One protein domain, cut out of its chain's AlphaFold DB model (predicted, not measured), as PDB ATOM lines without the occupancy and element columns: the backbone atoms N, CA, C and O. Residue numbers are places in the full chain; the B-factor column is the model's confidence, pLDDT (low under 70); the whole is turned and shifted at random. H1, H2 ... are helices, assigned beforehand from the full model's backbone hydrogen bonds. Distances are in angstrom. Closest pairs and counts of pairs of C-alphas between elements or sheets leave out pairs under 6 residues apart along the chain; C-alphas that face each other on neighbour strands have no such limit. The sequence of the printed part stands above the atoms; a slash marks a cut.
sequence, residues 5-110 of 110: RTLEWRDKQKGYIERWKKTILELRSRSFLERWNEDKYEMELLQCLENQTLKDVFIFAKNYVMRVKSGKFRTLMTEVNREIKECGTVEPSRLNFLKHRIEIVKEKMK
ATOM      1  N   ARG A   5      27.887   6.282 -26.181       89.00
ATOM      2  CA  ARG A   5      28.150   7.709 -25.961       89.00
ATOM      3  C   ARG A   5      27.589   8.205 -24.624       89.00
ATOM      4  O   ARG A   5      28.269   8.921 -23.898       89.00
ATOM      5  N   THR A   6      26.372   7.793 -24.271       88.06
ATOM      6  CA  THR A   6      25.763   8.127 -22.974       88.06
ATOM      7  C   THR A   6      26.566   7.530 -21.814       88.06
ATOM      8  O   THR A   6      26.733   8.189 -20.792       88.06
ATOM      9  N   LEU A   7      27.079   6.303 -21.953       89.62
ATOM     10  CA  LEU A   7      27.917   5.662 -20.935       89.62
ATOM     11  C   LEU A   7      29.264   6.377 -20.762       89.62
ATOM     12  O   LEU A   7      29.626   6.706 -19.636       89.62
ATOM     13  N   GLU A   8      29.955   6.693 -21.857       92.81
ATOM     14  CA  GLU A   8      31.206   7.467 -21.833       92.81
ATOM     15  C   GLU A   8      31.003   8.860 -21.228       92.81
ATOM     16  O   GLU A   8      31.820   9.346 -20.448       92.81
ATOM     17  N   TRP A   9      29.886   9.512 -21.555       93.50
ATOM     18  CA  TRP A   9      29.543  10.799 -20.966       93.50
ATOM     19  C   TRP A   9      29.280  10.681 -19.460       93.50
ATOM     20  O   TRP A   9      29.763  11.513 -18.696       93.50
ATOM     21  N   ARG A  10      28.575   9.635 -19.008       91.62
ATOM     22  CA  ARG A  10      28.341   9.390 -17.575       91.62
ATOM     23  C   ARG A  10      29.637   9.163 -16.810       91.62
ATOM     24  O   ARG A  10      29.743   9.652 -15.691       91.62
ATOM     25  N   ASP A  11      30.606   8.473 -17.402       93.31
ATOM     26  CA  ASP A  11      31.913   8.263 -16.776       93.31
ATOM     27  C   ASP A  11      32.633   9.600 -16.529       93.31
ATOM     28  O   ASP A  11      33.073   9.884 -15.415       93.31
ATOM     29  N   LYS A  12      32.584  10.517 -17.507       95.19
ATOM     30  CA  LYS A  12      33.071  11.900 -17.337       95.19
ATOM     31  C   LYS A  12      32.310  12.691 -16.265       95.19
ATOM     32  O   LYS A  12      32.847  13.645 -15.715       95.19
ATOM     33  N   GLN A  13      31.064  12.317 -15.970       94.44
ATOM     34  CA  GLN A  13      30.218  12.946 -14.949       94.44
ATOM     35  C   GLN A  13      30.195  12.184 -13.617       94.44
ATOM     36  O   GLN A  13      29.412  12.528 -12.731       94.44
ATOM     37  N   LYS A  14      31.042  11.164 -13.434       94.62
ATOM     38  CA  LYS A  14      30.991  10.270 -12.271       94.62
ATOM     39  C   LYS A  14      31.010  11.019 -10.938       94.62
ATOM     40  O   LYS A  14      30.184  10.733 -10.078       94.62
ATOM     41  N   GLY A  15      31.863  12.036 -10.801       96.31
ATOM     42  CA  GLY A  15      31.929  12.847  -9.581       96.31
ATOM     43  C   GLY A  15      30.640  13.625  -9.282       96.31
ATOM     44  O   GLY A  15      30.250  13.745  -8.123       96.31
ATOM     45  N   TYR A  16      29.944  14.121 -10.311       95.31
ATOM     46  CA  TYR A  16      28.619  14.727 -10.139       95.31
ATOM     47  C   TYR A  16      27.591  13.675  -9.715       95.31
ATOM     48  O   TYR A  16      26.885  13.871  -8.729       95.31
ATOM     49  N   ILE A  17      27.556  12.533 -10.408       95.56
ATOM     50  CA  ILE A  17      26.613  11.440 -10.131       95.56
ATOM     51  C   ILE A  17      26.799  10.895  -8.705       95.56
ATOM     52  O   ILE A  17      25.826  10.571  -8.030       95.56
ATOM     53  N   GLU A  18      28.032  10.805  -8.212       96.62
ATOM     54  CA  GLU A  18      28.313  10.385  -6.836       96.62
ATOM     55  C   GLU A  18      27.807  11.393  -5.801       96.62
ATOM     56  O   GLU A  18      27.207  10.986  -4.805       96.62
ATOM     57  N   ARG A  19      27.982  12.701  -6.041       96.44
ATOM     58  CA  ARG A  19      27.393  13.743  -5.182       96.44
ATOM     59  C   ARG A  19      25.872  13.681  -5.203       96.44
ATOM     60  O   ARG A  19      25.261  13.675  -4.140       96.44
ATOM     61  N   TRP A  20      25.280  13.531  -6.385       96.50
ATOM     62  CA  TRP A  20      23.839  13.364  -6.538       96.50
ATOM     63  C   TRP A  20      23.310  12.182  -5.723       96.50
ATOM     64  O   TRP A  20      22.331  12.313  -4.994       96.50
ATOM     65  N   LYS A  21      23.982  11.027  -5.783       95.94
ATOM     66  CA  LYS A  21      23.596   9.852  -4.990       95.94
ATOM     67  C   LYS A  21      23.600  10.140  -3.490       95.94
ATOM     68  O   LYS A  21      22.684   9.691  -2.809       95.94
ATOM     69  N   LYS A  22      24.580  10.896  -2.980       96.81
ATOM     70  CA  LYS A  22      24.600  11.329  -1.572       96.81
ATOM     71  C   LYS A  22      23.400  12.223  -1.253       96.81
ATOM     72  O   LYS A  22      22.670  11.917  -0.318       96.81
ATOM     73  N   THR A  23      23.119  13.224  -2.089       95.69
ATOM     74  CA  THR A  23      21.938  14.095  -1.945       95.69
ATOM     75  C   THR A  23      20.632  13.297  -1.930       95.69
ATOM     76  O   THR A  23      19.784  13.508  -1.068       95.69
ATOM     77  N   ILE A  24      20.468  12.324  -2.830       95.00
ATOM     78  CA  ILE A  24      19.278  11.466  -2.861       95.00
ATOM     79  C   ILE A  24      19.171  10.586  -1.611       95.00
ATOM     80  O   ILE A  24      18.068  10.384  -1.104       95.00
ATOM     81  N   LEU A  25      20.283  10.057  -1.099       95.25
ATOM     82  CA  LEU A  25      20.285   9.283   0.146       95.25
ATOM     83  C   LEU A  25      19.874  10.142   1.346       95.25
ATOM     84  O   LEU A  25      19.070   9.700   2.169       95.25
ATOM     85  N   GLU A  26      20.366  11.377   1.422       95.38
ATOM     86  CA  GLU A  26      19.979  12.342   2.454       95.38
ATOM     87  C   GLU A  26      18.491  12.700   2.357       95.38
ATOM     88  O   GLU A  26      17.777  12.618   3.358       95.38
ATOM     89  N   LEU A  27      17.990  13.000   1.153       94.88
ATOM     90  CA  LEU A  27      16.569  13.275   0.916       94.88
ATOM     91  C   LEU A  27      15.677  12.095   1.302       94.88
ATOM     92  O   LEU A  27      14.641  12.287   1.933       94.88
ATOM     93  N   ARG A  28      16.068  10.863   0.956       93.44
ATOM     94  CA  ARG A  28      15.328   9.655   1.352       93.44
ATOM     95  C   ARG A  28      15.317   9.468   2.863       93.44
ATOM     96  O   ARG A  28      14.280   9.118   3.416       93.44
ATOM     97  N   SER A  29      16.446   9.722   3.518       94.62
ATOM     98  CA  SER A  29      16.558   9.617   4.975       94.62
ATOM     99  C   SER A  29      15.644  10.630   5.667       94.62
ATOM    100  O   SER A  29      14.885  10.256   6.556       94.62
ATOM    101  N   ARG A  30      15.636  11.890   5.210       94.69
ATOM    102  CA  ARG A  30      14.717  12.928   5.711       94.69
ATOM    103  C   ARG A  30      13.259  12.580   5.443       94.69
ATOM    104  O   ARG A  30      12.452  12.622   6.362       94.69
ATOM    105  N   SER A  31      12.949  12.161   4.217       94.81
ATOM    106  CA  SER A  31      11.612  11.713   3.818       94.81
ATOM    107  C   SER A  31      11.077  10.619   4.741       94.81
ATOM    108  O   SER A  31       9.937  10.696   5.194       94.81
ATOM    109  N   PHE A  32      11.916   9.643   5.094       92.88
ATOM    110  CA  PHE A  32      11.553   8.595   6.039       92.88
ATOM    111  C   PHE A  32      11.335   9.130   7.463       92.88
ATOM    112  O   PHE A  32      10.293   8.862   8.061       92.88
ATOM    113  N   LEU A  33      12.288   9.903   7.995       94.44
ATOM    114  CA  LEU A  33      12.228  10.434   9.364       94.44
ATOM    115  C   LEU A  33      11.019  11.350   9.582       94.44
ATOM    116  O   LEU A  33      10.337  11.256  10.600       94.44
ATOM    117  N   GLU A  34      10.728  12.204   8.607       94.62
ATOM    118  CA  GLU A  34       9.633  13.171   8.653       94.62
ATOM    119  C   GLU A  34       8.325  12.637   8.048       94.62
ATOM    120  O   GLU A  34       7.346  13.378   7.953       94.62
ATOM    121  N   ARG A  35       8.286  11.361   7.633       92.00
ATOM    122  CA  ARG A  35       7.111  10.697   7.040       92.00
ATOM    123  C   ARG A  35       6.512  11.474   5.866       92.00
ATOM    124  O   ARG A  35       5.298  11.665   5.776       92.00
ATOM    125  N   TRP A  36       7.368  11.947   4.968       96.19
ATOM    126  CA  TRP A  36       6.922  12.643   3.770       96.19
ATOM    127  C   TRP A  36       6.101  11.710   2.884       96.19
ATOM    128  O   TRP A  36       6.398  10.525   2.738       96.19
ATOM    129  N   ASN A  37       5.078  12.274   2.249       92.38
ATOM    130  CA  ASN A  37       4.432  11.610   1.130       92.38
ATOM    131  C   ASN A  37       5.323  11.693  -0.125       92.38
ATOM    132  O   ASN A  37       6.307  12.440  -0.178       92.38
ATOM    133  N   GLU A  38       4.969  10.910  -1.144       87.50
ATOM    134  CA  GLU A  38       5.736  10.847  -2.392       87.50
ATOM    135  C   GLU A  38       5.817  12.216  -3.085       87.50
ATOM    136  O   GLU A  38       6.888  12.596  -3.552       87.50
ATOM    137  N   ASP A  39       4.739  13.005  -3.062       89.06
ATOM    138  CA  ASP A  39       4.719  14.331  -3.685       89.06
ATOM    139  C   ASP A  39       5.703  15.315  -3.027       89.06
ATOM    140  O   ASP A  39       6.395  16.046  -3.738       89.06
ATOM    141  N   LYS A  40       5.832  15.320  -1.691       93.50
ATOM    142  CA  LYS A  40       6.822  16.161  -0.997       93.50
ATOM    143  C   LYS A  40       8.246  15.728  -1.330       93.50
ATOM    144  O   LYS A  40       9.067  16.573  -1.674       93.50
ATOM    145  N   TYR A  41       8.531  14.425  -1.298       92.62
ATOM    146  CA  TYR A  41       9.843  13.913  -1.707       92.62
ATOM    147  C   TYR A  41      10.198  14.325  -3.142       92.62
ATOM    148  O   TYR A  41      11.336  14.698  -3.426       92.62
ATOM    149  N   GLU A  42       9.231  14.284  -4.054       90.38
ATOM    150  CA  GLU A  42       9.460  14.660  -5.445       90.38
ATOM    151  C   GLU A  42       9.626  16.167  -5.651       90.38
ATOM    152  O   GLU A  42      10.433  16.562  -6.493       90.38
ATOM    153  N   MET A  43       8.935  17.007  -4.875       92.69
ATOM    154  CA  MET A  43       9.177  18.454  -4.864       92.69
ATOM    155  C   MET A  43      10.598  18.788  -4.399       92.69
ATOM    156  O   MET A  43      11.273  19.600  -5.026       92.69
ATOM    157  N   GLU A  44      11.086  18.120  -3.357       94.44
ATOM    158  CA  GLU A  44      12.447  18.308  -2.840       94.44
ATOM    159  C   GLU A  44      13.501  17.810  -3.841       94.44
ATOM    160  O   GLU A  44      14.481  18.494  -4.129       94.44
ATOM    161  N   LEU A  45      13.253  16.664  -4.487       93.50
ATOM    162  CA  LEU A  45      14.099  16.180  -5.581       93.50
ATOM    163  C   LEU A  45      14.152  17.183  -6.743       93.50
ATOM    164  O   LEU A  45      15.223  17.432  -7.294       93.50
ATOM    165  N   LEU A  46      13.011  17.774  -7.111       94.38
ATOM    166  CA  LEU A  46      12.923  18.809  -8.143       94.38
ATOM    167  C   LEU A  46      13.709  20.074  -7.787       94.38
ATOM    168  O   LEU A  46      14.270  20.704  -8.688       94.38
ATOM    169  N   GLN A  47      13.763  20.450  -6.508       93.75
ATOM    170  CA  GLN A  47      14.569  21.581  -6.044       93.75
ATOM    171  C   GLN A  47      16.069  21.316  -6.198       93.75
ATOM    172  O   GLN A  47      16.802  22.232  -6.560       93.75
ATOM    173  N   CYS A  48      16.519  20.070  -6.014       93.88
ATOM    174  CA  CYS A  48      17.924  19.692  -6.195       93.88
ATOM    175  C   CYS A  48      18.385  19.653  -7.660       93.88
ATOM    176  O   CYS A  48      19.586  19.681  -7.923       93.88
ATOM    177  N   LEU A  49      17.469  19.558  -8.626       93.88
ATOM    178  CA  LEU A  49      17.836  19.651 -10.038       93.88
ATOM    179  C   LEU A  49      18.157  21.113 -10.380       93.88
ATOM    180  O   LEU A  49      17.368  22.009 -10.105       93.88
ATOM    181  N   GLU A  50      19.286  21.380 -11.030       86.94
ATOM    182  CA  GLU A  50      19.650  22.755 -11.425       86.94
ATOM    183  C   GLU A  50      19.122  23.111 -12.823       86.94
ATOM    184  O   GLU A  50      18.743  24.246 -13.103       86.94
ATOM    185  N   ASN A  51      19.053  22.127 -13.720       92.38
ATOM    186  CA  ASN A  51      18.703  22.344 -15.119       92.38
ATOM    187  C   ASN A  51      17.178  22.381 -15.329       92.38
ATOM    188  O   ASN A  51      16.498  21.372 -15.138       92.38
ATOM    189  N   GLN A  52      16.644  23.512 -15.806       93.75
ATOM    190  CA  GLN A  52      15.200  23.671 -16.032       93.75
ATOM    191  C   GLN A  52      14.636  22.681 -17.063       93.75
ATOM    192  O   GLN A  52      13.591  22.084 -16.831       93.75
ATOM    193  N   THR A  53      15.346  22.429 -18.168       94.81
ATOM    194  CA  THR A  53      14.892  21.443 -19.168       94.81
ATOM    195  C   THR A  53      14.824  20.038 -18.568       94.81
ATOM    196  O   THR A  53      13.920  19.270 -18.883       94.81
ATOM    197  N   LEU A  54      15.753  19.697 -17.674       95.50
ATOM    198  CA  LEU A  54      15.737  18.425 -16.965       95.50
ATOM    199  C   LEU A  54      14.541  18.319 -16.010       95.50
ATOM    200  O   LEU A  54      13.902  17.267 -15.976       95.50
ATOM    201  N   LYS A  55      14.201  19.402 -15.294       96.19
ATOM    202  CA  LYS A  55      12.982  19.478 -14.470       96.19
ATOM    203  C   LYS A  55      11.732  19.249 -15.310       96.19
ATOM    204  O   LYS A  55      10.917  18.399 -14.964       96.19
ATOM    205  N   ASP A  56      11.609  19.946 -16.437       96.00
ATOM    206  CA  ASP A  56      10.445  19.836 -17.321       96.00
ATOM    207  C   ASP A  56      10.281  18.404 -17.853       96.00
ATOM    208  O   ASP A  56       9.180  17.845 -17.853       96.00
ATOM    209  N   VAL A  57      11.394  17.781 -18.263       96.94
ATOM    210  CA  VAL A  57      11.427  16.384 -18.715       96.94
ATOM    211  C   VAL A  57      11.033  15.433 -17.586       96.94
ATOM    212  O   VAL A  57      10.249  14.514 -17.820       96.94
ATOM    213  N   PHE A  58      11.531  15.650 -16.368       96.38
ATOM    214  CA  PHE A  58      11.198  14.836 -15.202       96.38
ATOM    215  C   PHE A  58       9.706  14.913 -14.848       96.38
ATOM    216  O   PHE A  58       9.047  13.878 -14.731       96.38
ATOM    217  N   ILE A  59       9.158  16.129 -14.753       95.75
ATOM    218  CA  ILE A  59       7.739  16.378 -14.455       95.75
ATOM    219  C   ILE A  59       6.857  15.704 -15.503       95.75
ATOM    220  O   ILE A  59       5.911  14.986 -15.165       95.75
ATOM    221  N   PHE A  60       7.177  15.903 -16.783       96.44
ATOM    222  CA  PHE A  60       6.427  15.274 -17.859       96.44
ATOM    223  C   PHE A  60       6.510  13.747 -17.778       96.44
ATOM    224  O   PHE A  60       5.478  13.081 -17.845       96.44
ATOM    225  N   ALA A  61       7.709  13.183 -17.594       95.94
ATOM    226  CA  ALA A  61       7.910  11.742 -17.521       95.94
ATOM    227  C   ALA A  61       7.105  11.103 -16.378       95.94
ATOM    228  O   ALA A  61       6.409  10.113 -16.620       95.94
ATOM    229  N   LYS A  62       7.126  11.689 -15.170       94.12
ATOM    230  CA  LYS A  62       6.302  11.245 -14.028       94.12
ATOM    231  C   LYS A  62       4.821  11.234 -14.407       94.12
ATOM    232  O   LYS A  62       4.169  10.187 -14.363       94.12
ATOM    233  N   ASN A  63       4.306  12.392 -14.815       94.50
ATOM    234  CA  ASN A  63       2.885  12.572 -15.103       94.50
ATOM    235  C   ASN A  63       2.413  11.635 -16.220       94.50
ATOM    236  O   ASN A  63       1.330  11.053 -16.139       94.50
ATOM    237  N   TYR A  64       3.244  11.444 -17.244       95.62
ATOM    238  CA  TYR A  64       2.951  10.546 -18.349       95.62
ATOM    239  C   TYR A  64       2.888   9.082 -17.894       95.62
ATOM    240  O   TYR A  64       1.944   8.377 -18.240       95.62
ATOM    241  N   VAL A  65       3.851   8.618 -17.087       95.12
ATOM    242  CA  VAL A  65       3.905   7.229 -16.587       95.12
ATOM    243  C   VAL A  65       2.736   6.892 -15.658       95.12
ATOM    244  O   VAL A  65       2.269   5.750 -15.662       95.12
ATOM    245  N   MET A  66       2.240   7.869 -14.892       92.69
ATOM    246  CA  MET A  66       1.052   7.708 -14.046       92.69
ATOM    247  C   MET A  66      -0.235   7.553 -14.868       92.69
ATOM    248  O   MET A  66      -1.066   6.681 -14.574       92.69
ATOM    249  N   ARG A  67      -0.397   8.394 -15.899       94.00
ATOM    250  CA  ARG A  67      -1.611   8.465 -16.730       94.00
ATOM    251  C   ARG A  67      -1.681   7.342 -17.760       94.00
ATOM    252  O   ARG A  67      -2.721   6.711 -17.917       94.00
ATOM    253  N   VAL A  68      -0.578   7.067 -18.448       94.44
ATOM    254  CA  VAL A  68      -0.518   6.088 -19.537       94.44
ATOM    255  C   VAL A  68      -0.048   4.744 -18.994       94.44
ATOM    256  O   VAL A  68       0.971   4.667 -18.311       94.44
ATOM    257  N   LYS A  69      -0.778   3.662 -19.295       91.56
ATOM    258  CA  LYS A  69      -0.518   2.328 -18.718       91.56
ATOM    259  C   LYS A  69       0.439   1.455 -19.537       91.56
ATOM    260  O   LYS A  69       1.120   0.614 -18.958       91.56
ATOM    261  N   SER A  70       0.572   1.682 -20.845       93.38
ATOM    262  CA  SER A  70       1.442   0.878 -21.720       93.38
ATOM    263  C   SER A  70       1.994   1.675 -22.915       93.38
ATOM    264  O   SER A  70       1.644   2.835 -23.125       93.38
ATOM    265  N   GLY A  71       2.909   1.069 -23.681       94.94
ATOM    266  CA  GLY A  71       3.443   1.624 -24.932       94.94
ATOM    267  C   GLY A  71       4.919   2.033 -24.880       94.94
ATOM    268  O   GLY A  71       5.471   2.350 -23.827       94.94
ATOM    269  N   LYS A  72       5.568   2.065 -26.055       94.56
ATOM    270  CA  LYS A  72       7.018   2.318 -26.188       94.56
ATOM    271  C   LYS A  72       7.451   3.649 -25.565       94.56
ATOM    272  O   LYS A  72       8.486   3.721 -24.910       94.56
ATOM    273  N   PHE A  73       6.648   4.699 -25.740       95.06
ATOM    274  CA  PHE A  73       6.959   6.015 -25.185       95.06
ATOM    275  C   PHE A  73       6.814   6.055 -23.656       95.06
ATOM    276  O   PHE A  73       7.629   6.680 -22.987       95.06
ATOM    277  N   ARG A  74       5.858   5.310 -23.084       95.25
ATOM    278  CA  ARG A  74       5.761   5.133 -21.629       95.25
ATOM    279  C   ARG A  74       7.001   4.434 -21.076       95.25
ATOM    280  O   ARG A  74       7.532   4.869 -20.056       95.25
ATOM    281  N   THR A  75       7.471   3.374 -21.735       95.94
ATOM    282  CA  THR A  75       8.710   2.683 -21.342       95.94
ATOM    283  C   THR A  75       9.890   3.649 -21.349       95.94
ATOM    284  O   THR A  75      10.608   3.727 -20.356       95.94
ATOM    285  N   LEU A  76      10.027   4.465 -22.401       95.06
ATOM    286  CA  LEU A  76      11.045   5.515 -22.462       95.06
ATOM    287  C   LEU A  76      10.921   6.509 -21.295       95.06
ATOM    288  O   LEU A  76      11.911   6.779 -20.628       95.06
ATOM    289  N   MET A  77       9.721   7.022 -21.008       96.62
ATOM    290  CA  MET A  77       9.506   7.944 -19.884       96.62
ATOM    291  C   MET A  77       9.800   7.291 -18.527       96.62
ATOM    292  O   MET A  77      10.333   7.943 -17.635       96.62
ATOM    293  N   THR A  78       9.528   5.993 -18.375       96.19
ATOM    294  CA  THR A  78       9.868   5.233 -17.161       96.19
ATOM    295  C   THR A  78      11.384   5.139 -16.982       96.19
ATOM    296  O   THR A  78      11.896   5.380 -15.889       96.19
ATOM    297  N   GLU A  79      12.115   4.835 -18.058       94.56
ATOM    298  CA  GLU A  79      13.579   4.801 -18.041       94.56
ATOM    299  C   GLU A  79      14.180   6.173 -17.728       94.56
ATOM    300  O   GLU A  79      15.113   6.251 -16.937       94.56
ATOM    301  N   VAL A  80      13.634   7.242 -18.314       95.19
ATOM    302  CA  VAL A  80      14.081   8.625 -18.083       95.19
ATOM    303  C   VAL A  80      13.812   9.059 -16.646       95.19
ATOM    304  O   VAL A  80      14.701   9.608 -16.005       95.19
ATOM    305  N   ASN A  81      12.622   8.770 -16.113       94.56
ATOM    306  CA  ASN A  81      12.285   9.054 -14.720       94.56
ATOM    307  C   ASN A  81      13.290   8.383 -13.767       94.56
ATOM    308  O   ASN A  81      13.843   9.030 -12.879       94.56
ATOM    309  N   ARG A  82      13.598   7.099 -14.000       94.06
ATOM    310  CA  ARG A  82      14.612   6.372 -13.224       94.06
ATOM    311  C   ARG A  82      16.008   6.975 -13.394       94.06
ATOM    312  O   ARG A  82      16.690   7.196 -12.401       94.06
ATOM    313  N   GLU A  83      16.414   7.265 -14.628       93.81
ATOM    314  CA  GLU A  83      17.719   7.856 -14.951       93.81
ATOM    315  C   GLU A  83      17.942   9.178 -14.205       93.81
ATOM    316  O   GLU A  83      18.994   9.365 -13.600       93.81
ATOM    317  N   ILE A  84      16.942  10.061 -14.171       94.81
ATOM    318  CA  ILE A  84      17.031  11.335 -13.446       94.81
ATOM    319  C   ILE A  84      17.094  11.097 -11.932       94.81
ATOM    320  O   ILE A  84      17.943  11.689 -11.269       94.81
ATOM    321  N   LYS A  85      16.276  10.187 -11.377       93.38
ATOM    322  CA  LYS A  85      16.329   9.844  -9.941       93.38
ATOM    323  C   LYS A  85      17.699   9.271  -9.538       93.38
ATOM    324  O   LYS A  85      18.184   9.571  -8.453       93.38
ATOM    325  N   GLU A  86      18.342   8.480 -10.395       92.44
ATOM    326  CA  GLU A  86      19.622   7.813 -10.097       92.44
ATOM    327  C   GLU A  86      20.862   8.667 -10.378       92.44
ATOM    328  O   GLU A  86      21.866   8.539  -9.674       92.44
ATOM    329  N   CYS A  87      20.827   9.496 -11.422       93.44
ATOM    330  CA  CYS A  87      21.998  10.227 -11.906       93.44
ATOM    331  C   CYS A  87      21.916  11.742 -11.702       93.44
ATOM    332  O   CYS A  87      22.952  12.394 -11.781       93.44
ATOM    333  N   GLY A  88      20.724  12.312 -11.507       94.38
ATOM    334  CA  GLY A  88      20.522  13.762 -11.377       94.38
ATOM    335  C   GLY A  88      20.745  14.538 -12.665       94.38
ATOM    336  O   GLY A  88      20.624  15.756 -12.696       94.38
ATOM    337  N   THR A  89      21.086  13.840 -13.744       93.75
ATOM    338  CA  THR A  89      21.437  14.431 -15.023       93.75
ATOM    339  C   THR A  89      21.208  13.438 -16.155       93.75
ATOM    340  O   THR A  89      21.196  12.222 -15.956       93.75
ATOM    341  N   VAL A  90      21.058  13.969 -17.363       93.50
ATOM    342  CA  VAL A  90      20.948  13.218 -18.616       93.50
ATOM    343  C   VAL A  90      21.946  13.810 -19.606       93.50
ATOM    344  O   VAL A  90      22.192  15.014 -19.595       93.50
ATOM    345  N   GLU A  91      22.526  12.970 -20.465       94.44
ATOM    346  CA  GLU A  91      23.423  13.424 -21.533       94.44
ATOM    347  C   GLU A  91      22.750  14.530 -22.385       94.44
ATOM    348  O   GLU A  91      21.619  14.329 -22.833       94.44
ATOM    349  N   PRO A  92      23.421  15.659 -22.689       93.44
ATOM    350  CA  PRO A  92      22.795  16.816 -23.342       93.44
ATOM    351  C   PRO A  92      22.059  16.523 -24.660       93.44
ATOM    352  O   PRO A  92      20.933  16.972 -24.861       93.44
ATOM    353  N   SER A  93      22.646  15.732 -25.562       92.62
ATOM    354  CA  SER A  93      22.001  15.348 -26.831       92.62
ATOM    355  C   SER A  93      20.761  14.486 -26.610       92.62
ATOM    356  O   SER A  93      19.750  14.668 -27.291       92.62
ATOM    357  N   ARG A  94      20.809  13.580 -25.629       93.31
ATOM    358  CA  ARG A  94      19.654  12.777 -25.219       93.31
ATOM    359  C   ARG A  94      18.583  13.665 -24.590       93.31
ATOM    360  O   ARG A  94      17.415  13.494 -24.917       93.31
ATOM    361  N   LEU A  95      18.957  14.639 -23.763       94.94
ATOM    362  CA  LEU A  95      18.022  15.589 -23.159       94.94
ATOM    363  C   LEU A  95      17.284  16.418 -24.222       94.94
ATOM    364  O   LEU A  95      16.060  16.524 -24.176       94.94
ATOM    365  N   ASN A  96      18.002  16.920 -25.231       94.62
ATOM    366  CA  ASN A  96      17.406  17.639 -26.362       94.62
ATOM    367  C   ASN A  96      16.450  16.756 -27.174       94.62
ATOM    368  O   ASN A  96      15.341  17.179 -27.504       94.62
ATOM    369  N   PHE A  97      16.845  15.509 -27.449       94.62
ATOM    370  CA  PHE A  97      15.968  14.533 -28.094       94.62
ATOM    371  C   PHE A  97      14.686  14.301 -27.280       94.62
ATOM    372  O   PHE A  97      13.589  14.330 -27.839       94.62
ATOM    373  N   LEU A  98      14.803  14.108 -25.964       96.00
ATOM    374  CA  LEU A  98      13.658  13.903 -25.075       96.00
ATOM    375  C   LEU A  98      12.720  15.109 -25.086       96.00
ATOM    376  O   LEU A  98      11.520  14.923 -25.260       96.00
ATOM    377  N   LYS A  99      13.263  16.328 -24.982       96.31
ATOM    378  CA  LYS A  99      12.489  17.570 -25.068       96.31
ATOM    379  C   LYS A  99      11.664  17.619 -26.355       96.31
ATOM    380  O   LYS A  99      10.452  17.779 -26.293       96.31
ATOM    381  N   HIS A 100      12.293  17.399 -27.510       96.12
ATOM    382  CA  HIS A 100      11.591  17.421 -28.796       96.12
ATOM    383  C   HIS A 100      10.494  16.347 -28.891       96.12
ATOM    384  O   HIS A 100       9.376  16.620 -29.323       96.12
ATOM    385  N   ARG A 101      10.779  15.122 -28.434       95.38
ATOM    386  CA  ARG A 101       9.791  14.032 -28.418       95.38
ATOM    387  C   ARG A 101       8.601  14.329 -27.510       95.38
ATOM    388  O   ARG A 101       7.488  13.934 -27.844       95.38
ATOM    389  N   ILE A 102       8.841  14.981 -26.375       96.62
ATOM    390  CA  ILE A 102       7.798  15.386 -25.435       96.62
ATOM    391  C   ILE A 102       6.879  16.426 -26.072       96.62
ATOM    392  O   ILE A 102       5.667  16.264 -25.978       96.62
ATOM    393  N   GLU A 103       7.421  17.430 -26.764       95.94
ATOM    394  CA  GLU A 103       6.603  18.445 -27.442       95.94
ATOM    395  C   GLU A 103       5.679  17.826 -28.502       95.94
ATOM    396  O   GLU A 103       4.472  18.052 -28.456       95.94
ATOM    397  N   ILE A 104       6.192  16.918 -29.343       95.50
ATOM    398  CA  ILE A 104       5.362  16.181 -30.318       95.50
ATOM    399  C   ILE A 104       4.217  15.421 -29.629       95.50
ATOM    400  O   ILE A 104       3.110  15.321 -30.156       95.50
ATOM    401  N   VAL A 105       4.478  14.814 -28.469       94.12
ATOM    402  CA  VAL A 105       3.445  14.065 -27.741       94.12
ATOM    403  C   VAL A 105       2.440  15.008 -27.086       94.12
ATOM    404  O   VAL A 105       1.249  14.725 -27.154       94.12
ATOM    405  N   LYS A 106       2.879  16.134 -26.514       92.75
ATOM    406  CA  LYS A 106       1.979  17.159 -25.966       92.75
ATOM    407  C   LYS A 106       1.018  17.688 -27.027       92.75
ATOM    408  O   LYS A 106      -0.161  17.828 -26.732       92.75
ATOM    409  N   GLU A 107       1.497  17.942 -28.242       93.25
ATOM    410  CA  GLU A 107       0.658  18.390 -29.362       93.25
ATOM    411  C   GLU A 107      -0.427  17.375 -29.722       93.25
ATOM    412  O   GLU A 107      -1.555  17.765 -29.989       93.25
ATOM    413  N   LYS A 108      -0.114  16.077 -29.668       89.94
ATOM    414  CA  LYS A 108      -1.072  14.993 -29.945       89.94
ATOM    415  C   LYS A 108      -2.053  14.708 -28.809       89.94
ATOM    416  O   LYS A 108      -2.993  13.949 -29.008       89.94
ATOM    417  N   MET A 109      -1.771  15.211 -27.608       83.81
ATOM    418  CA  MET A 109      -2.614  15.040 -26.421       83.81
ATOM    419  C   MET A 109      -3.574  16.218 -26.198       83.81
ATOM    420  O   MET A 109      -4.356  16.161 -25.249       83.81
ATOM    421  N   LYS A 110      -3.471  17.275 -27.011       74.25
ATOM    422  CA  LYS A 110      -4.476  18.337 -27.110       74.25
ATOM    423  C   LYS A 110      -5.661  17.842 -27.930       74.25
ATOM    424  O   LYS A 110      -6.789  18.211 -27.549       74.25
TER     425      LYS A 110
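AT A GLANCE: This is residues 5 to 110 of the 110 residues of an uncharacterized protein of Deltaproteobacteria bacterium RIFCSPHIGHO2_02_FULL_38_15 (UniProt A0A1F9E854). The longest helix, H2, makes one side of the model, with H1 turning off at a corner at its start and H3 folded back beside it as a helical hairpin. H4 and H5 cross as the core: the end of H5 reaches H2, H6 packs on H4, and H4 lies between H3 and H6. The 106 printed residues include six named helices, H1 to H6 in chain order, and no named strand: all helix. The whole is compact, with a radius of gyration of the C-alphas of 14.4 A and spans of 41 by 34 by 22 A; residues 67 to 72 stick out.

IN THESE COORDINATES: H2, residues 14 to 33, is 28.6 A long and begins at C-alpha 14 (30.991, 10.270, -12.271). H1, residues 5 to 12, is 10.8 A long and begins at C-alpha 5 (28.150, 7.709, -25.961). H3 is residues 38 to 48, 15.5 A; H4 is 52 to 67, 22.7 A; H5 is 72 to 87, 22.2 A. H6, residues 92 to 108, 24.8 A, ends at C-alpha 108 (-1.072, 14.993, -29.945).

HOW THE PARTS SIT: H2, with residues 24 to 31 alone, touches H3 at a tilt of 35.0 degrees, only just steep, opposite ways; the closest C-alphas, Ser 31 and Tyr 41, are 6.2 A apart. H2 and H5 touch about perpendicular, at 89 degrees, closest at C-alphas 17 and 87, 5.1 A. H4 touches H5 at a steep tilt of 50 degrees, opposite ways, closest at C-alphas 61 and 77, 4.7 A. H4 touches H6 at 48 degrees, steep, the same way, closest at C-alphas 57 and 99, 6.5 A. H1 touches no helix; its Thr 6 and Arg 94 of H6 have C-alphas 8.0 A apart. In all six helices every O i to N i+4 pair is within hydrogen-bond range.

THE WHOLE: The C-alphas farthest apart, Leu 33 and Lys 108, are 41.7 A apart. The printed part has no cut, its five links between helices are tight, and no printed residue is under 70 in pLDDT.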